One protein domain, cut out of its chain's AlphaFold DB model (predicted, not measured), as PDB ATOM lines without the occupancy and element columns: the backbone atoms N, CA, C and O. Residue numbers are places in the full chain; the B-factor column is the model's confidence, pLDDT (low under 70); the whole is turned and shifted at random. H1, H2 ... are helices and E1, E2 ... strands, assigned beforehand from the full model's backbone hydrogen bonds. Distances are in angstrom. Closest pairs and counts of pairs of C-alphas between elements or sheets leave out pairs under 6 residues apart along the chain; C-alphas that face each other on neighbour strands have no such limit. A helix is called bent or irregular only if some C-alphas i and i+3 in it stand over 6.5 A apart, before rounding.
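AT A GLANCE: This is residues 3 to 142 of the 142 residues of an uncharacterized protein of Lacibacter cauensis (UniProt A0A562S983). One twisted sheet of seven strands runs through the middle, with H1 covering part of one face and H3 part of the opposite face, while short H2 only grazes the sheet. Five neighbouring strands run parallel, E2, E1, E4, E5 and E6, and a hairpin partner, E3 or E7, makes each edge. The printed part has 140 residues, with three named helices and seven named strands in the order E1 H1 E2 E3 E4 H2 E5 H3 E6 E7; the mixed sheet runs E3 E2 E1 E4 E5 E6 E7. The class is mixed, helices and strands, with under half of the residues in named elements. The whole is compact, with a radius of gyration of the C-alphas of 13.6 A and spans of 40 by 31 by 26 A.

IN THESE COORDINATES: E1, residues 3 to 6, begins at C-alpha 3 (141.267, 187.990, 216.678). H1, residues 12 to 22, is 15.1 A long. E2, residues 36 to 40, and E3, residues 43 to 47, each measure 13.0 A. E4, residues 56 to 60, measures 12.8 A. H2 is residues 75 to 81; it is neither bent nor irregular, but only just: C-alphas 76 and 79 are 6.3 A apart. E5, residues 90 to 94, measures 12.4 A. H3, residues 105 to 117, is 16.2 A long and irregular, with C-alphas 107 and 110 7.0 A apart. E6, residues 122 to 126, measures 13.7 A. E7, residues 139 to 141, ends at C-alpha 141 (131.924, 190.089, 200.226).

HOW THE PARTS SIT: E1 and E4 are parallel at 9 degrees, with N 5 and O 58 2.7 A apart, within hydrogen-bond range. E2 and E1 are parallel, with N 4 to O 37 at 2.8 A. E2 and E3 form an antiparallel hairpin, with N 38 to O 45 at 2.8 A. E4 and E5 are parallel, with N 59 to O 92 at 2.8 A. E5 and E6 are parallel, with N 91 to O 122 at 2.8 A. E6 and E7 form an antiparallel hairpin, with N 140 to O 125 at 2.9 A. E1 H1 E2, E4 H2 E5 and E5 H3 E6 are strand-helix-strand units, parallel neighbour strands with a helix between, each with a right-handed crossover. H1 is on the sheet at a height of 9.5 A, over E4 and only just over E1, with 3 C-alphas falling on it; the closest C-alphas of H1 and E4, Val 14 and Leu 60, are 7.0 A apart. H3 is on the opposite face at a height of 9.9 A; its closest C-alpha pair with E6 is Ala 111 and Val 123, 6.7 A. Every O i to N i+4 pair is within hydrogen-bond range in H1, against 6 of 9 in H3 and 1 of 3 in H2, where 3 of 4 O i to N i+3 pairs are.

THE WHOLE: The C-alphas farthest apart, of Asp 49 and Gly 102, are 40.6 A apart. The printed part has no cut. The links H1 to E2, E4 to H2 and E6 to E7 are long. Mean pLDDT of the printed part is 77.1; 37 residues are under 70, among them 48 to 54, 73 to 86 and 101 to 108.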
ATOM      1  N   THR A   3     140.441 189.204 216.601       79.31
ATOM      2  CA  THR A   3     141.267 187.990 216.678       79.31
ATOM      3  C   THR A   3     142.028 187.840 215.378       79.31
ATOM      4  O   THR A   3     141.410 187.724 214.326       79.31
ATOM      5  N   ILE A   4     143.354 187.848 215.447       81.88
ATOM      6  CA  ILE A   4     144.247 187.737 214.297       81.88
ATOM      7  C   ILE A   4     144.793 186.312 214.262       81.88
ATOM      8  O   ILE A   4     145.531 185.898 215.151       81.88
ATOM      9  N   TYR A   5     144.439 185.560 213.234       81.50
ATOM     10  CA  TYR A   5     144.947 184.230 212.938       81.50
ATOM     11  C   TYR A   5     146.089 184.361 211.934       81.50
ATOM     12  O   TYR A   5     145.850 184.527 210.744       81.50
ATOM     13  N   CYS A   6     147.325 184.290 212.421       81.44
ATOM     14  CA  CYS A   6     148.533 184.463 211.621       81.44
ATOM     15  C   CYS A   6     149.270 183.128 211.479       81.44
ATOM     16  O   CYS A   6     149.799 182.595 212.456       81.44
ATOM     17  N   ILE A   7     149.316 182.568 210.271       69.75
ATOM     18  CA  ILE A   7     149.860 181.213 210.058       69.75
ATOM     19  C   ILE A   7     151.388 181.223 209.890       69.75
ATOM     20  O   ILE A   7     152.042 180.251 210.269       69.75
ATOM     21  N   GLU A   8     151.971 182.334 209.428       76.06
ATOM     22  CA  GLU A   8     153.395 182.438 209.067       76.06
ATOM     23  C   GLU A   8     154.049 183.717 209.615       76.06
ATOM     24  O   GLU A   8     154.653 184.477 208.877       76.06
ATOM     25  N   LEU A   9     153.969 183.969 210.927       78.69
ATOM     26  CA  LEU A   9     154.521 185.205 211.522       78.69
ATOM     27  C   LEU A   9     156.049 185.365 211.345       78.69
ATOM     28  O   LEU A   9     156.579 186.446 211.546       78.69
ATOM     29  N   ALA A  10     156.763 184.291 210.999       81.75
ATOM     30  CA  ALA A  10     158.196 184.346 210.705       81.75
ATOM     31  C   ALA A  10     158.508 184.848 209.281       81.75
ATOM     32  O   ALA A  10     159.676 185.061 208.959       81.75
ATOM     33  N   ASP A  11     157.497 184.978 208.418       87.75
ATOM     34  CA  ASP A  11     157.657 185.540 207.082       87.75
ATOM     35  C   ASP A  11     157.660 187.083 207.150       87.75
ATOM     36  O   ASP A  11     156.731 187.655 207.724       87.75
ATOM     37  N   PRO A  12     158.652 187.777 206.556       89.69
ATOM     38  CA  PRO A  12     158.768 189.235 206.663       89.69
ATOM     39  C   PRO A  12     157.572 190.017 206.106       89.69
ATOM     40  O   PRO A  12     157.252 191.096 206.606       89.69
ATOM     41  N   VAL A  13     156.901 189.501 205.073       89.06
ATOM     42  CA  VAL A  13     155.732 190.163 204.473       89.06
ATOM     43  C   VAL A  13     154.530 190.024 205.401       89.06
ATOM     44  O   VAL A  13     153.800 190.984 205.635       89.06
ATOM     45  N   VAL A  14     154.356 188.842 205.990       87.56
ATOM     46  CA  VAL A  14     153.295 188.585 206.971       87.56
ATOM     47  C   VAL A  14     153.540 189.365 208.267       87.56
ATOM     48  O   VAL A  14     152.590 189.883 208.850       87.56
ATOM     49  N   GLU A  15     154.794 189.502 208.702       89.25
ATOM     50  CA  GLU A  15     155.178 190.351 209.836       89.25
ATOM     51  C   GLU A  15     154.865 191.829 209.564       89.25
ATOM     52  O   GLU A  15     154.303 192.501 210.428       89.25
ATOM     53  N   THR A  16     155.152 192.310 208.352       89.75
ATOM     54  CA  THR A  16     154.815 193.674 207.909       89.75
ATOM     55  C   THR A  16     153.307 193.912 207.976       89.75
ATOM     56  O   THR A  16     152.854 194.856 208.621       89.75
ATOM     57  N   ALA A  17     152.513 192.989 207.431       88.62
ATOM     58  CA  ALA A  17     151.058 193.061 207.506       88.62
ATOM     59  C   ALA A  17     150.519 192.955 208.937       88.62
ATOM     60  O   ALA A  17     149.576 193.642 209.323       88.62
ATOM     61  N   TYR A  18     151.137 192.139 209.780       87.50
ATOM     62  CA  TYR A  18     150.780 192.103 211.188       87.50
ATOM     63  C   TYR A  18     151.076 193.442 211.884       87.50
ATOM     64  O   TYR A  18     150.232 193.940 212.630       87.50
ATOM     65  N   ALA A  19     152.227 194.058 211.615       87.75
ATOM     66  CA  ALA A  19     152.580 195.366 212.155       87.75
ATOM     67  C   ALA A  19     151.640 196.474 211.650       87.75
ATOM     68  O   ALA A  19     151.272 197.355 212.425       87.75
ATOM     69  N   ALA A  20     151.199 196.415 210.393       86.38
ATOM     70  CA  ALA A  20     150.200 197.331 209.845       86.38
ATOM     71  C   ALA A  20     148.874 197.272 210.628       86.38
ATOM     72  O   ALA A  20     148.376 198.311 211.066       86.38
ATOM     73  N   LEU A  21     148.372 196.060 210.928       83.94
ATOM     74  CA  LEU A  21     147.189 195.862 211.786       83.94
ATOM     75  C   LEU A  21     147.368 196.487 213.172       83.94
ATOM     76  O   LEU A  21     146.427 197.060 213.712       83.94
ATOM     77  N   GLN A  22     148.555 196.355 213.767       80.19
ATOM     78  CA  GLN A  22     148.836 196.892 215.101       80.19
ATOM     79  C   GLN A  22     148.901 198.420 215.134       80.19
ATOM     80  O   GLN A  22     148.587 199.022 216.160       80.19
ATOM     81  N   ASN A  23     149.357 199.035 214.044       80.69
ATOM     82  CA  ASN A  23     149.550 200.480 213.944       80.69
ATOM     83  C   ASN A  23     148.329 201.208 213.363       80.69
ATOM     84  O   ASN A  23     148.398 202.416 213.145       80.69
ATOM     85  N   ASP A  24     147.227 200.491 213.123       75.00
ATOM     86  CA  ASP A  24     146.015 201.008 212.489       75.00
ATOM     87  C   ASP A  24     146.281 201.701 211.133       75.00
ATOM     88  O   ASP A  24     145.632 202.689 210.784       75.00
ATOM     89  N   THR A  25     147.242 201.190 210.352       76.56
ATOM     90  CA  THR A  25     147.564 201.718 209.009       76.56
ATOM     91  C   THR A  25     146.658 201.159 207.914       76.56
ATOM     92  O   THR A  25     146.728 201.598 206.768       76.56
ATOM     93  N   GLN A  26     145.784 200.213 208.260       76.00
ATOM     94  CA  GLN A  26     144.820 199.619 207.344       76.00
ATOM     95  C   GLN A  26     143.740 200.592 206.866       76.00
ATOM     96  O   GLN A  26     143.192 201.373 207.644       76.00
ATOM     97  N   VAL A  27     143.331 200.450 205.602       74.19
ATOM     98  CA  VAL A  27     142.207 201.225 205.038       74.19
ATOM     99  C   VAL A  27     140.881 200.455 204.976       74.19
ATOM    100  O   VAL A  27     139.823 201.077 204.885       74.19
ATOM    101  N   VAL A  28     140.909 199.116 205.049       76.62
ATOM    102  CA  VAL A  28     139.718 198.267 204.817       76.62
ATOM    103  C   VAL A  28     139.116 197.677 206.089       76.62
ATOM    104  O   VAL A  28     137.892 197.586 206.206       76.62
ATOM    105  N   LEU A  29     139.939 197.285 207.064       77.19
ATOM    106  CA  LEU A  29     139.403 196.774 208.323       77.19
ATOM    107  C   LEU A  29     139.051 197.939 209.254       77.19
ATOM    108  O   LEU A  29     139.791 198.921 209.316       77.19
ATOM    109  N   PRO A  30     137.966 197.833 210.042       71.19
ATOM    110  CA  PRO A  30     137.720 198.775 211.126       71.19
ATOM    111  C   PRO A  30     138.957 198.923 212.037       71.19
ATOM    112  O   PRO A  30     139.684 197.942 212.218       71.19
ATOM    113  N   PRO A  31     139.194 200.098 212.650       65.75
ATOM    114  CA  PRO A  31     140.327 200.291 213.549       65.75
ATOM    115  C   PRO A  31     140.343 199.256 214.672       65.75
ATOM    116  O   PRO A  31     139.296 198.941 215.258       65.75
ATOM    117  N   THR A  32     141.529 198.762 215.000       63.34
ATOM    118  CA  THR A  32     141.774 197.818 216.089       63.34
ATOM    119  C   THR A  32     141.900 198.558 217.419       63.34
ATOM    120  O   THR A  32     142.790 198.278 218.210       63.34
ATOM    121  N   ASN A  33     141.007 199.519 217.696       56.50
ATOM    122  CA  ASN A  33     141.067 200.343 218.907       56.50
ATOM    123  C   ASN A  33     141.170 199.463 220.157       56.50
ATOM    124  O   ASN A  33     140.158 198.929 220.608       56.50
ATOM    125  N   GLY A  34     142.391 199.357 220.685       65.25
ATOM    126  CA  GLY A  34     142.753 198.657 221.905       65.25
ATOM    127  C   GLY A  34     142.171 197.250 222.005       65.25
ATOM    128  O   GLY A  34     141.050 197.072 222.477       65.25
ATOM    129  N   ASN A  35     143.024 196.258 221.740       68.62
ATOM    130  CA  ASN A  35     143.004 194.904 222.308       68.62
ATOM    131  C   ASN A  35     142.550 193.789 221.348       68.62
ATOM    132  O   ASN A  35     141.406 193.722 220.886       68.62
ATOM    133  N   TYR A  36     143.474 192.865 221.085       72.12
ATOM    134  CA  TYR A  36     143.296 191.751 220.160       72.12
ATOM    135  C   TYR A  36     143.979 190.482 220.669       72.12
ATOM    136  O   TYR A  36     144.807 190.504 221.579       72.12
ATOM    137  N   VAL A  37     143.628 189.355 220.062       76.00
ATOM    138  CA  VAL A  37     144.292 188.074 220.304       76.00
ATOM    139  C   VAL A  37     145.031 187.662 219.047       76.00
ATOM    140  O   VAL A  37     144.410 187.508 217.999       76.00
ATOM    141  N   LEU A  38     146.344 187.477 219.149       77.69
ATOM    142  CA  LEU A  38     147.150 186.865 218.103       77.69
ATOM    143  C   LEU A  38     147.152 185.353 218.291       77.69
ATOM    144  O   LEU A  38     147.515 184.842 219.348       77.69
ATOM    145  N   VAL A  39     146.808 184.636 217.236       74.25
ATOM    146  CA  VAL A  39     146.763 183.183 217.190       74.25
ATOM    147  C   VAL A  39     147.718 182.719 216.099       74.25
ATOM    148  O   VAL A  39     147.476 182.961 214.921       74.25
ATOM    149  N   THR A  40     148.785 182.020 216.481       75.25
ATOM    150  CA  THR A  40     149.759 181.415 215.551       75.25
ATOM    151  C   THR A  40     149.694 179.902 215.617       75.25
ATOM    152  O   THR A  40     149.166 179.379 216.588       75.25
ATOM    153  N   GLY A  41     150.280 179.158 214.675       66.50
ATOM    154  CA  GLY A  41     150.257 177.685 214.694       66.50
ATOM    155  C   GLY A  41     150.539 177.046 216.068       66.50
ATOM    156  O   GLY A  41     149.866 176.087 216.442       66.50
ATOM    157  N   ASN A  42     151.410 177.648 216.887       68.50
ATOM    158  CA  ASN A  42     151.870 177.067 218.151       68.50
ATOM    159  C   ASN A  42     151.442 177.829 219.417       68.50
ATOM    160  O   ASN A  42     151.705 177.350 220.520       68.50
ATOM    161  N   SER A  43     150.807 178.998 219.305       73.88
ATOM    162  CA  SER A  43     150.495 179.829 220.475       73.88
ATOM    163  C   SER A  43     149.263 180.716 220.287       73.88
ATOM    164  O   SER A  43     148.790 180.947 219.173       73.88
ATOM    165  N   SER A  44     148.747 181.213 221.410       75.81
ATOM    166  CA  SER A  44     147.786 182.311 221.464       75.81
ATOM    167  C   SER A  44     148.311 183.354 222.446       75.81
ATOM    168  O   SER A  44     148.773 182.995 223.531       75.81
ATOM    169  N   GLN A  45     148.291 184.621 222.055       75.75
ATOM    170  CA  GLN A  45     148.758 185.747 222.855       75.75
ATOM    171  C   GLN A  45     147.680 186.824 222.878       75.75
ATOM    172  O   GLN A  45     147.186 187.241 221.832       75.75
ATOM    173  N   VAL A  46     147.307 187.264 224.078       74.62
ATOM    174  CA  VAL A  46     146.346 188.351 224.271       74.62
ATOM    175  C   VAL A  46     147.122 189.648 224.428       74.62
ATOM    176  O   VAL A  46     147.981 189.759 225.303       74.62
ATOM    177  N   PHE A  47     146.797 190.628 223.599       73.69
ATOM    178  CA  PHE A  47     147.304 191.983 223.704       73.69
ATOM    179  C   PHE A  47     146.172 192.860 224.241       73.69
ATOM    180  O   PHE A  47     145.120 192.975 223.614       73.69
ATOM    181  N   GLY A  48     146.375 193.441 225.430       67.31
ATOM    182  CA  GLY A  48     145.384 194.282 226.105       67.31
ATOM    183  C   GLY A  48     144.257 193.530 226.835       67.31
ATOM    184  O   GLY A  48     144.441 192.380 227.221       67.31
ATOM    185  N   ASP A  49     143.103 194.171 227.080       60.44
ATOM    186  CA  ASP A  49     142.011 193.623 227.922       60.44
ATOM    187  C   ASP A  49     141.002 192.702 227.191       60.44
ATOM    188  O   ASP A  49     140.098 192.146 227.815       60.44
ATOM    189  N   GLY A  50     141.138 192.539 225.870       53.91
ATOM    190  CA  GLY A  50     140.255 191.712 225.041       53.91
ATOM    191  C   GLY A  50     138.810 192.220 224.869       53.91
ATOM    192  O   GLY A  50     137.944 191.415 224.525       53.91
ATOM    193  N   ASN A  51     138.520 193.512 225.090       49.75
ATOM    194  CA  ASN A  51     137.153 194.057 225.147       49.75
ATOM    195  C   ASN A  51     136.262 193.692 223.924       49.75
ATOM    196  O   ASN A  51     136.662 193.881 222.768       49.75
ATOM    197  N   PRO A  52     135.025 193.203 224.126       52.09
ATOM    198  CA  PRO A  52     134.165 192.619 223.082       52.09
ATOM    199  C   PRO A  52     133.350 193.584 222.192       52.09
ATOM    200  O   PRO A  52     132.444 193.126 221.506       52.09
ATOM    201  N   THR A  53     133.624 194.892 222.126       53.50
ATOM    202  CA  THR A  53     132.692 195.833 221.447       53.50
ATOM    203  C   THR A  53     132.477 195.589 219.941       53.50
ATOM    204  O   THR A  53     131.431 195.968 219.417       53.50
ATOM    205  N   LYS A  54     133.401 194.904 219.246       59.00
ATOM    206  CA  LYS A  54     133.203 194.324 217.898       59.00
ATOM    207  C   LYS A  54     133.886 192.964 217.776       59.00
ATOM    208  O   LYS A  54     135.069 192.886 218.081       59.00
ATOM    209  N   ASN A  55     133.193 191.921 217.320       77.38
ATOM    210  CA  ASN A  55     133.784 190.589 217.125       77.38
ATOM    211  C   ASN A  55     134.217 190.428 215.671       77.38
ATOM    212  O   ASN A  55     133.387 190.132 214.805       77.38
ATOM    213  N   ILE A  56     135.498 190.677 215.411       82.94
ATOM    214  CA  ILE A  56     136.099 190.598 214.081       82.94
ATOM    215  C   ILE A  56     137.222 189.567 214.129       82.94
ATOM    216  O   ILE A  56     138.084 189.620 215.006       82.94
ATOM    217  N   ALA A  57     137.208 188.626 213.191       85.69
ATOM    218  CA  ALA A  57     138.335 187.738 212.957       85.69
ATOM    219  C   ALA A  57     139.095 188.190 211.709       85.69
ATOM    220  O   ALA A  57     138.495 188.574 210.708       85.69
ATOM    221  N   VAL A  58     140.414 188.115 211.769       87.44
ATOM    222  CA  VAL A  58     141.326 188.429 210.675       87.44
ATOM    223  C   VAL A  58     142.177 187.196 210.445       87.44
ATOM    224  O   VAL A  58     142.804 186.707 211.376       87.44
ATOM    225  N   ILE A  59     142.177 186.662 209.237       87.50
ATOM    226  CA  ILE A  59     143.058 185.580 208.808       87.50
ATOM    227  C   ILE A  59     144.153 186.219 207.974       87.50
ATOM    228  O   ILE A  59     143.852 186.891 206.996       87.50
ATOM    229  N   LEU A  60     145.398 186.023 208.388       87.94
ATOM    230  CA  LEU A  60     146.564 186.673 207.818       87.94
ATOM    231  C   LEU A  60     147.594 185.630 207.370       87.94
ATOM    232  O   LEU A  60     147.975 184.737 208.140       87.94
ATOM    233  N   GLY A  61     148.055 185.766 206.130       88.56
ATOM    234  CA  GLY A  61     149.070 184.906 205.525       88.56
ATOM    235  C   GLY A  61     149.177 185.094 204.013       88.56
ATOM    236  O   GLY A  61     148.436 185.883 203.419       88.56
ATOM    237  N   HIS A  62     150.074 184.338 203.383       88.62
ATOM    238  CA  HIS A  62     150.256 184.353 201.929       88.62
ATOM    239  C   HIS A  62     149.059 183.746 201.214       88.62
ATOM    240  O   HIS A  62     148.644 182.631 201.518       88.62
ATOM    241  N   GLY A  63     148.508 184.460 200.243       85.62
ATOM    242  CA  GLY A  63     147.323 184.015 199.523       85.62
ATOM    243  C   GLY A  63     147.620 183.239 198.245       85.62
ATOM    244  O   GLY A  63     148.662 183.390 197.614       85.62
ATOM    245  N   SER A  64     146.679 182.375 197.879       82.25
ATOM    246  CA  SER A  64     146.593 181.728 196.575       82.25
ATOM    247  C   SER A  64     145.129 181.372 196.288       82.25
ATOM    248  O   SER A  64     144.350 181.210 197.236       82.25
ATOM    249  N   PRO A  65     144.764 181.072 195.028       80.19
ATOM    250  CA  PRO A  65     143.410 180.618 194.682       80.19
ATOM    251  C   PRO A  65     142.950 179.338 195.407       80.19
ATOM    252  O   PRO A  65     141.778 178.963 195.372       80.19
ATOM    253  N   ASN A  66     143.882 178.618 196.038       77.19
ATOM    254  CA  ASN A  66     143.626 177.342 196.698       77.19
ATOM    255  C   ASN A  66     143.716 177.410 198.226       77.19
ATOM    256  O   ASN A  66     143.433 176.400 198.874       77.19
ATOM    257  N   GLY A  67     144.135 178.535 198.809       78.75
ATOM    258  CA  GLY A  67     144.363 178.615 200.247       78.75
ATOM    259  C   GLY A  67     145.241 179.763 200.705       78.75
ATOM    260  O   GLY A  67     145.840 180.468 199.896       78.75
ATOM    261  N   VAL A  68     145.353 179.873 202.026       81.75
ATOM    262  CA  VAL A  68     146.221 180.826 202.726       81.75
ATOM    263  C   VAL A  68     147.349 180.060 203.407       81.75
ATOM    264  O   VAL A  68     147.076 179.135 204.172       81.75
ATOM    265  N   SER A  69     148.603 180.402 203.111       76.56
ATOM    266  CA  SER A  69     149.812 179.785 203.680       76.56
ATOM    267  C   SER A  69     149.775 178.251 203.601       76.56
ATOM    268  O   SER A  69     149.957 177.527 204.581       76.56
ATOM    269  N   GLY A  70     149.408 177.735 202.421       71.38
ATOM    270  CA  GLY A  70     149.255 176.299 202.156       71.38
ATOM    271  C   GLY A  70     148.000 175.645 202.752       71.38
ATOM    272  O   GLY A  70     147.745 174.468 202.478       71.38
ATOM    273  N   GLN A  71     147.184 176.381 203.516       74.31
ATOM    274  CA  GLN A  71     145.971 175.874 204.157       74.31
ATOM    275  C   GLN A  71     144.733 176.087 203.300       74.31
ATOM    276  O   GLN A  71     144.349 177.209 202.979       74.31
ATOM    277  N   LYS A  72     144.075 174.974 202.970       71.19
ATOM    278  CA  LYS A  72     142.956 174.934 202.017       71.19
ATOM    279  C   LYS A  72     141.580 174.890 202.670       71.19
ATOM    280  O   LYS A  72     140.573 175.018 201.980       71.19
ATOM    281  N   THR A  73     141.509 174.638 203.978       64.69
ATOM    282  CA  THR A  73     140.238 174.382 204.663       64.69
ATOM    283  C   THR A  73     140.097 175.190 205.941       64.69
ATOM    284  O   THR A  73     141.061 175.469 206.653       64.69
ATOM    285  N   TYR A  74     138.840 175.509 206.251       63.41
ATOM    286  CA  TYR A  74     138.429 176.161 207.487       63.41
ATOM    287  C   TYR A  74     138.856 175.381 208.745       63.41
ATOM    288  O   TYR A  74     139.057 175.987 209.784       63.41
ATOM    289  N   LEU A  75     139.046 174.058 208.667       60.50
ATOM    290  CA  LEU A  75     139.248 173.166 209.821       60.50
ATOM    291  C   LEU A  75     140.412 173.550 210.749       60.50
ATOM    292  O   LEU A  75     140.284 173.407 211.964       60.50
ATOM    293  N   LEU A  76     141.520 174.067 210.211       61.75
ATOM    294  CA  LEU A  76     142.639 174.539 211.039       61.75
ATOM    295  C   LEU A  76     142.325 175.849 211.769       61.75
ATOM    296  O   LEU A  76     142.793 176.060 212.886       61.75
ATOM    297  N   TYR A  77     141.473 176.684 211.179       63.88
ATOM    298  CA  TYR A  77     140.930 177.876 211.823       63.88
ATOM    299  C   TYR A  77     139.796 177.512 212.797       63.88
ATOM    300  O   TYR A  77     139.689 178.104 213.865       63.88
ATOM    301  N   ALA A  78     138.995 176.492 212.473       61.28
ATOM    302  CA  ALA A  78     137.751 176.106 213.137       61.28
ATOM    303  C   ALA A  78     137.931 175.765 214.613       61.28
ATOM    304  O   ALA A  78     137.198 176.271 215.458       61.28
ATOM    305  N   ALA A  79     138.940 174.949 214.936       60.53
ATOM    306  CA  ALA A  79     139.211 174.548 216.316       60.53
ATOM    307  C   ALA A  79     139.479 175.756 217.231       60.53
ATOM    308  O   ALA A  79     139.249 175.677 218.434       60.53
ATOM    309  N   ARG A  80     139.940 176.876 216.656       59.03
ATOM    310  CA  ARG A  80     140.306 178.095 217.385       59.03
ATOM    311  C   ARG A  80     139.313 179.242 217.223       59.03
ATOM    312  O   ARG A  80     139.200 180.078 218.112       59.03
ATOM    313  N   LEU A  81     138.576 179.280 216.117       61.66
ATOM    314  CA  LEU A  81     137.418 180.152 215.932       61.66
ATOM    315  C   LEU A  81     136.278 179.735 216.863       61.66
ATOM    316  O   LEU A  81     135.650 180.592 217.471       61.66
ATOM    317  N   HIS A  82     136.069 178.429 217.060       62.56
ATOM    318  CA  HIS A  82     135.071 177.910 218.001       62.56
ATOM    319  C   HIS A  82     135.481 178.071 219.473       62.56
ATOM    320  O   HIS A  82     134.628 177.978 220.350       62.56
ATOM    321  N   SER A  83     136.767 178.305 219.762       55.47
ATOM    322  CA  SER A  83     137.247 178.610 221.117       55.47
ATOM    323  C   SER A  83     137.292 180.111 221.418       55.47
ATOM    324  O   SER A  83     137.725 180.496 222.503       55.47
ATOM    325  N   SER A  84     136.912 180.964 220.461       58.31
ATOM    326  CA  SER A  84     136.827 182.406 220.681       58.31
ATOM    327  C   SER A  84     135.666 182.709 221.639       58.31
ATOM    328  O   SER A  84     134.607 182.092 221.516       58.31
ATOM    329  N   PRO A  85     135.818 183.642 222.598       51.91
ATOM    330  CA  PRO A  85     134.787 183.935 223.595       51.91
ATOM    331  C   PRO A  85     133.499 184.519 222.994       51.91
ATOM    332  O   PRO A  85     132.488 184.593 223.693       51.91
ATOM    333  N   ALA A  86     133.511 184.923 221.719       65.56
ATOM    334  CA  ALA A  86     132.321 185.343 221.000       65.56
ATOM    335  C   ALA A  86     132.408 185.032 219.497       65.56
ATOM    336  O   ALA A  86     133.473 185.125 218.884       65.56
ATOM    337  N   ASN A  87     131.260 184.709 218.894       77.19
ATOM    338  CA  ASN A  87     131.163 184.447 217.460       77.19
ATOM    339  C   ASN A  87     131.496 185.719 216.654       77.19
ATOM    340  O   ASN A  87     130.976 186.797 216.979       77.19
ATOM    341  N   PRO A  88     132.332 185.623 215.605       81.31
ATOM    342  CA  PRO A  88     132.662 186.763 214.764       81.31
ATOM    343  C   PRO A  88     131.450 187.208 213.939       81.31
ATOM    344  O   PRO A  88     130.749 186.399 213.340       81.31
ATOM    345  N   SER A  89     131.239 188.519 213.883       83.19
ATOM    346  CA  SER A  89     130.281 189.169 212.975       83.19
ATOM    347  C   SER A  89     130.880 189.423 211.588       83.19
ATOM    348  O   SER A  89     130.170 189.532 210.589       83.19
ATOM    349  N   SER A  90     132.207 189.510 211.508       86.56
ATOM    350  CA  SER A  90     132.941 189.644 210.254       86.56
ATOM    351  C   SER A  90     134.254 188.877 210.319       86.56
ATOM    352  O   SER A  90     134.905 188.839 211.367       86.56
ATOM    353  N   ILE A  91     134.625 188.267 209.201       87.69
ATOM    354  CA  ILE A  91     135.867 187.526 209.014       87.69
ATOM    355  C   ILE A  91     136.559 188.109 207.785       87.69
ATOM    356  O   ILE A  91     136.004 188.061 206.692       87.69
ATOM    357  N   TYR A  92     137.755 188.656 207.963       88.25
ATOM    358  CA  TYR A  92     138.574 189.196 206.882       88.25
ATOM    359  C   TYR A  92     139.680 188.206 206.547       88.25
ATOM    360  O   TYR A  92     140.437 187.812 207.430       88.25
ATOM    361  N   VAL A  93     139.783 187.810 205.285       88.50
ATOM    362  CA  VAL A  93     140.879 187.000 204.753       88.50
ATOM    363  C   VAL A  93     141.878 187.951 204.099       88.50
ATOM    364  O   VAL A  93     141.738 188.317 202.935       88.50
ATOM    365  N   VAL A  94     142.866 188.395 204.876       89.19
ATOM    366  CA  VAL A  94     143.936 189.311 204.454       89.19
ATOM    367  C   VAL A  94     145.032 188.506 203.767       89.19
ATOM    368  O   VAL A  94     146.065 188.174 204.351       89.19
ATOM    369  N   SER A  95     144.743 188.130 202.522       88.00
ATOM    370  CA  SER A  95     145.593 187.293 201.679       88.00
ATOM    371  C   SER A  95     145.259 187.492 200.197       88.00
ATOM    372  O   SER A  95     144.085 187.561 199.825       88.00
ATOM    373  N   CYS A  96     146.289 187.510 199.350       88.19
ATOM    374  CA  CYS A  96     146.177 187.698 197.898       88.19
ATOM    375  C   CYS A  96     145.334 186.621 197.185       88.19
ATOM    376  O   CYS A  96     145.417 185.439 197.518       88.19
ATOM    377  N   ASP A  97     144.578 187.018 196.160       85.75
ATOM    378  CA  ASP A  97     143.928 186.133 195.174       85.75
ATOM    379  C   ASP A  97     143.009 185.048 195.772       85.75
ATOM    380  O   ASP A  97     142.767 183.993 195.177       85.75
ATOM    381  N   THR A  98     142.489 185.279 196.978       83.25
ATOM    382  CA  THR A  98     141.659 184.297 197.687       83.25
ATOM    383  C   THR A  98     140.222 184.275 197.181       83.25
ATOM    384  O   THR A  98     139.564 183.237 197.298       83.25
ATOM    385  N   ALA A  99     139.768 185.355 196.545       83.50
ATOM    386  CA  ALA A  99     138.486 185.482 195.858       83.50
ATOM    387  C   ALA A  99     138.633 185.742 194.346       83.50
ATOM    388  O   ALA A  99     137.700 186.218 193.715       83.50
ATOM    389  N   ALA A 100     139.779 185.424 193.737       79.75
ATOM    390  CA  ALA A 100     139.922 185.523 192.283       79.75
ATOM    391  C   ALA A 100     138.900 184.623 191.551       79.75
ATOM    392  O   ALA A 100     138.480 183.589 192.082       79.75
ATOM    393  N   GLU A 101     138.520 184.974 190.319       68.88
ATOM    394  CA  GLU A 101     137.612 184.159 189.498       68.88
ATOM    395  C   GLU A 101     138.128 182.708 189.380       68.88
ATOM    396  O   GLU A 101     139.281 182.454 189.029       68.88
ATOM    397  N   GLY A 102     137.279 181.732 189.724       66.94
ATOM    398  CA  GLY A 102     137.659 180.314 189.773       66.94
ATOM    399  C   GLY A 102     138.367 179.866 191.061       66.94
ATOM    400  O   GLY A 102     138.704 178.685 191.180       66.94
ATOM    401  N   SER A 103     138.557 180.754 192.044       67.12
ATOM    402  CA  SER A 103     139.065 180.399 193.374       67.12
ATOM    403  C   SER A 103     138.099 179.457 194.093       67.12
ATOM    404  O   SER A 103     136.955 179.794 194.402       67.12
ATOM    405  N   LEU A 104     138.586 178.255 194.407       64.62
ATOM    406  CA  LEU A 104     137.847 177.257 195.185       64.62
ATOM    407  C   LEU A 104     137.940 177.519 196.690       64.62
ATOM    408  O   LEU A 104     137.189 176.921 197.469       64.62
ATOM    409  N   PHE A 105     138.879 178.370 197.111       69.44
ATOM    410  CA  PHE A 105     139.117 178.630 198.519       69.44
ATOM    411  C   PHE A 105     137.973 179.443 199.120       69.44
ATOM    412  O   PHE A 105     137.207 178.873 199.895       69.44
ATOM    413  N   ALA A 106     137.797 180.711 198.733       65.94
ATOM    414  CA  ALA A 106     136.728 181.545 199.281       65.94
ATOM    415  C   ALA A 106     135.338 181.042 198.856       65.94
ATOM    416  O   ALA A 106     134.565 180.634 199.718       65.94
ATOM    417  N   TYR A 107     135.050 180.964 197.554       64.00
ATOM    418  CA  TYR A 107     133.700 180.666 197.043       64.00
ATOM    419  C   TYR A 107     133.264 179.195 197.142       64.00
ATOM    420  O   TYR A 107     132.078 178.891 197.018       64.00
ATOM    421  N   GLY A 108     134.197 178.261 197.350       59.84
ATOM    422  CA  GLY A 108     133.904 176.825 197.380       59.84
ATOM    423  C   GLY A 108     133.856 176.244 198.791       59.84
ATOM    424  O   GLY A 108     132.817 175.770 199.246       59.84
ATOM    425  N   ASN A 109     134.994 176.245 199.488       70.62
ATOM    426  CA  ASN A 109     135.171 175.436 200.699       70.62
ATOM    427  C   ASN A 109     135.252 176.257 201.986       70.62
ATOM    428  O   ASN A 109     134.723 175.837 203.017       70.62
ATOM    429  N   PHE A 110     135.914 177.410 201.951       76.00
ATOM    430  CA  PHE A 110     136.146 178.219 203.139       76.00
ATOM    431  C   PHE A 110     134.891 178.998 203.542       76.00
ATOM    432  O   PHE A 110     134.412 178.790 204.657       76.00
ATOM    433  N   ALA A 111     134.301 179.809 202.651       74.25
ATOM    434  CA  ALA A 111     133.126 180.615 203.001       74.25
ATOM    435  C   ALA A 111     131.926 179.740 203.386       74.25
ATOM    436  O   ALA A 111     131.291 179.993 204.404       74.25
ATOM    437  N   ASN A 112     131.674 178.640 202.669       76.75
ATOM    438  CA  ASN A 112     130.600 177.700 203.016       76.75
ATOM    439  C   ASN A 112     130.798 177.053 204.400       76.75
ATOM    440  O   ASN A 112     129.845 176.935 205.178       76.75
ATOM    441  N   SER A 113     132.032 176.673 204.748       78.44
ATOM    442  CA  SER A 113     132.342 176.134 206.081       78.44
ATOM    443  C   SER A 113     132.175 177.195 207.170       78.44
ATOM    444  O   SER A 113     131.616 176.912 208.229       78.44
ATOM    445  N   VAL A 114     132.609 178.427 206.891       78.69
ATOM    446  CA  VAL A 114     132.430 179.575 207.783       78.69
ATOM    447  C   VAL A 114     130.952 179.873 207.997       78.69
ATOM    448  O   VAL A 114     130.540 179.991 209.140       78.69
ATOM    449  N   LYS A 115     130.138 179.933 206.941       79.19
ATOM    450  CA  LYS A 115     128.687 180.160 207.026       79.19
ATOM    451  C   LYS A 115     127.960 179.037 207.760       79.19
ATOM    452  O   LYS A 115     126.977 179.293 208.443       79.19
ATOM    453  N   THR A 116     128.460 177.806 207.673       81.88
ATOM    454  CA  THR A 116     127.930 176.686 208.466       81.88
ATOM    455  C   THR A 116     128.212 176.874 209.961       81.88
ATOM    456  O   THR A 116     127.344 176.603 210.787       81.88
ATOM    457  N   ALA A 117     129.411 177.344 210.322       79.56
ATOM    458  CA  ALA A 117     129.809 177.569 211.714       79.56
ATOM    459  C   ALA A 117     129.254 178.879 212.306       79.56
ATOM    460  O   ALA A 117     128.891 178.935 213.480       79.56
ATOM    461  N   PHE A 118     129.175 179.926 211.488       82.94
ATOM    462  CA  PHE A 118     128.787 181.288 211.839       82.94
ATOM    463  C   PHE A 118     127.851 181.857 210.757       82.94
ATOM    464  O   PHE A 118     128.291 182.619 209.893       82.94
ATOM    465  N   PRO A 119     126.551 181.510 210.790       84.56
ATOM    466  CA  PRO A 119     125.595 181.892 209.741       84.56
ATOM    467  C   PRO A 119     125.516 183.403 209.489       84.56
ATOM    468  O   PRO A 119     125.410 183.849 208.347       84.56
ATOM    469  N   GLU A 120     125.655 184.185 210.560       83.94
ATOM    470  CA  GLU A 120     125.566 185.648 210.542       83.94
ATOM    471  C   GLU A 120     126.895 186.345 210.195       83.94
ATOM    472  O   GLU A 120     126.929 187.563 210.024       83.94
ATOM    473  N   ALA A 121     128.010 185.609 210.102       84.81
ATOM    474  CA  ALA A 121     129.306 186.212 209.816       84.81
ATOM    475  C   ALA A 121     129.386 186.652 208.354       84.81
ATOM    476  O   ALA A 121     129.079 185.886 207.440       84.81
ATOM    477  N   THR A 122     129.846 187.876 208.117       87.25
ATOM    478  CA  THR A 122     130.214 188.335 206.771       87.25
ATOM    479  C   THR A 122     131.667 187.978 206.490       87.25
ATOM    480  O   THR A 122     132.523 188.266 207.327       87.25
ATOM    481  N   VAL A 123     131.961 187.361 205.344       86.56
ATOM    482  CA  VAL A 123     133.336 187.043 204.948       86.56
ATOM    483  C   VAL A 123     133.794 188.041 203.891       86.56
ATOM    484  O   VAL A 123     133.074 188.307 202.934       86.56
ATOM    485  N   TRP A 124     134.985 188.593 204.086       89.31
ATOM    486  CA  TRP A 124     135.641 189.512 203.163       89.31
ATOM    487  C   TRP A 124     136.936 188.881 202.672       89.31
ATOM    488  O   TRP A 124     137.712 188.369 203.481       89.31
ATOM    489  N   ALA A 125     137.174 188.916 201.368       88.62
ATOM    490  CA  ALA A 125     138.376 188.376 200.739       88.62
ATOM    491  C   ALA A 125     138.779 189.246 199.542       88.62
ATOM    492  O   ALA A 125     137.945 189.970 199.005       88.62
ATOM    493  N   SER A 126     140.049 189.182 199.143       88.81
ATOM    494  CA  SER A 126     140.564 189.954 198.006       88.81
ATOM    495  C   SER A 126     140.560 189.123 196.725       88.81
ATOM    496  O   SER A 126     141.001 187.967 196.728       88.81
ATOM    497  N   GLU A 127     140.087 189.706 195.626       87.62
ATOM    498  CA  GLU A 127     140.180 189.129 194.279       87.62
ATOM    499  C   GLU A 127     141.597 189.237 193.705       87.62
ATOM    500  O   GLU A 127     141.984 188.416 192.876       87.62
ATOM    501  N   THR A 128     142.372 190.213 194.179       87.75
ATOM    502  CA  THR A 128     143.731 190.524 193.720       87.75
ATOM    503  C   THR A 128     144.767 190.383 194.836       87.75
ATOM    504  O   THR A 128     144.453 190.022 195.978       87.75
ATOM    505  N   GLY A 129     146.015 190.744 194.525       87.75
ATOM    506  CA  GLY A 129     147.042 191.031 195.522       87.75
ATOM    507  C   GLY A 129     146.579 192.055 196.564       87.75
ATOM    508  O   GLY A 129     145.830 192.976 196.236       87.75
ATOM    509  N   VAL A 130     147.032 191.859 197.804       89.19
ATOM    510  CA  VAL A 130     146.809 192.753 198.946       89.19
ATOM    511  C   VAL A 130     148.151 193.348 199.351       89.19
ATOM    512  O   VAL A 130     149.108 192.605 199.579       89.19
ATOM    513  N   ASP A 131     148.225 194.669 199.441       90.94
ATOM    514  CA  ASP A 131     149.418 195.359 199.931       90.94
ATOM    515  C   ASP A 131     149.606 195.123 201.438       90.94
ATOM    516  O   ASP A 131     148.662 195.250 202.215       90.94
ATOM    517  N   ALA A 132     150.818 194.767 201.862       87.19
ATOM    518  CA  ALA A 132     151.079 194.387 203.249       87.19
ATOM    519  C   ALA A 132     151.041 195.578 204.222       87.19
ATOM    520  O   ALA A 132     150.721 195.380 205.385       87.19
ATOM    521  N   ASP A 133     151.330 196.801 203.780       87.44
ATOM    522  CA  ASP A 133     151.392 197.969 204.668       87.44
ATOM    523  C   ASP A 133     150.023 198.642 204.851       87.44
ATOM    524  O   ASP A 133     149.736 199.240 205.896       87.44
ATOM    525  N   THR A 134     149.172 198.554 203.827       87.31
ATOM    526  CA  THR A 134     147.927 199.335 203.720       87.31
ATOM    527  C   THR A 134     146.660 198.482 203.627       87.31
ATOM    528  O   THR A 134     145.564 198.951 203.954       87.31
ATOM    529  N   PHE A 135     146.792 197.223 203.206       88.44
ATOM    530  CA  PHE A 135     145.702 196.316 202.820       88.44
ATOM    531  C   PHE A 135     144.845 196.808 201.653       88.44
ATOM    532  O   PHE A 135     143.686 196.401 201.509       88.44
ATOM    533  N   GLU A 136     145.409 197.657 200.798       89.62
ATOM    534  CA  GLU A 136     144.809 197.966 199.506       89.62
ATOM    535  C   GLU A 136     144.739 196.700 198.637       89.62
ATOM    536  O   GLU A 136     145.686 195.915 198.569       89.62
ATOM    537  N   GLY A 137     143.585 196.495 198.007       87.06
ATOM    538  CA  GLY A 137     143.251 195.344 197.169       87.06
ATOM    539  C   GLY A 137     141.785 195.405 196.735       87.06
ATOM    540  O   GLY A 137     141.030 196.261 197.211       87.06
ATOM    541  N   ASP A 138     141.369 194.498 195.854       89.50
ATOM    542  CA  ASP A 138     139.985 194.417 195.378       89.50
ATOM    543  C   ASP A 138     139.157 193.513 196.299       89.50
ATOM    544  O   ASP A 138     139.095 192.294 196.136       89.50
ATOM    545  N   TRP A 139     138.543 194.114 197.320       88.56
ATOM    546  CA  TRP A 139     137.803 193.391 198.355       88.56
ATOM    547  C   TRP A 139     136.362 193.094 197.960       88.56
ATOM    548  O   TRP A 139     135.589 193.990 197.617       88.56
ATOM    549  N   VAL A 140     135.968 191.838 198.138       87.25
ATOM    550  CA  VAL A 140     134.614 191.353 197.888       87.25
ATOM    551  C   VAL A 140     134.029 190.676 199.116       87.25
ATOM    552  O   VAL A 140     134.727 190.054 199.923       87.25
ATOM    553  N   GLN A 141     132.715 190.815 199.248       87.75
ATOM    554  CA  GLN A 141     131.924 190.089 200.226       87.75
ATOM    555  C   GLN A 141     131.542 188.723 199.645       87.75
ATOM    556  O   GLN A 141     130.922 188.666 198.582       87.75
ATOM    557  N   VAL A 142     131.874 187.647 200.363       78.56
ATOM    558  CA  VAL A 142     131.627 186.248 199.962       78.56
ATOM    559  C   VAL A 142     130.713 185.495 200.927       78.56
ATOM    560  O   VAL A 142     130.622 185.861 202.127       78.56
TER     561      VAL A 142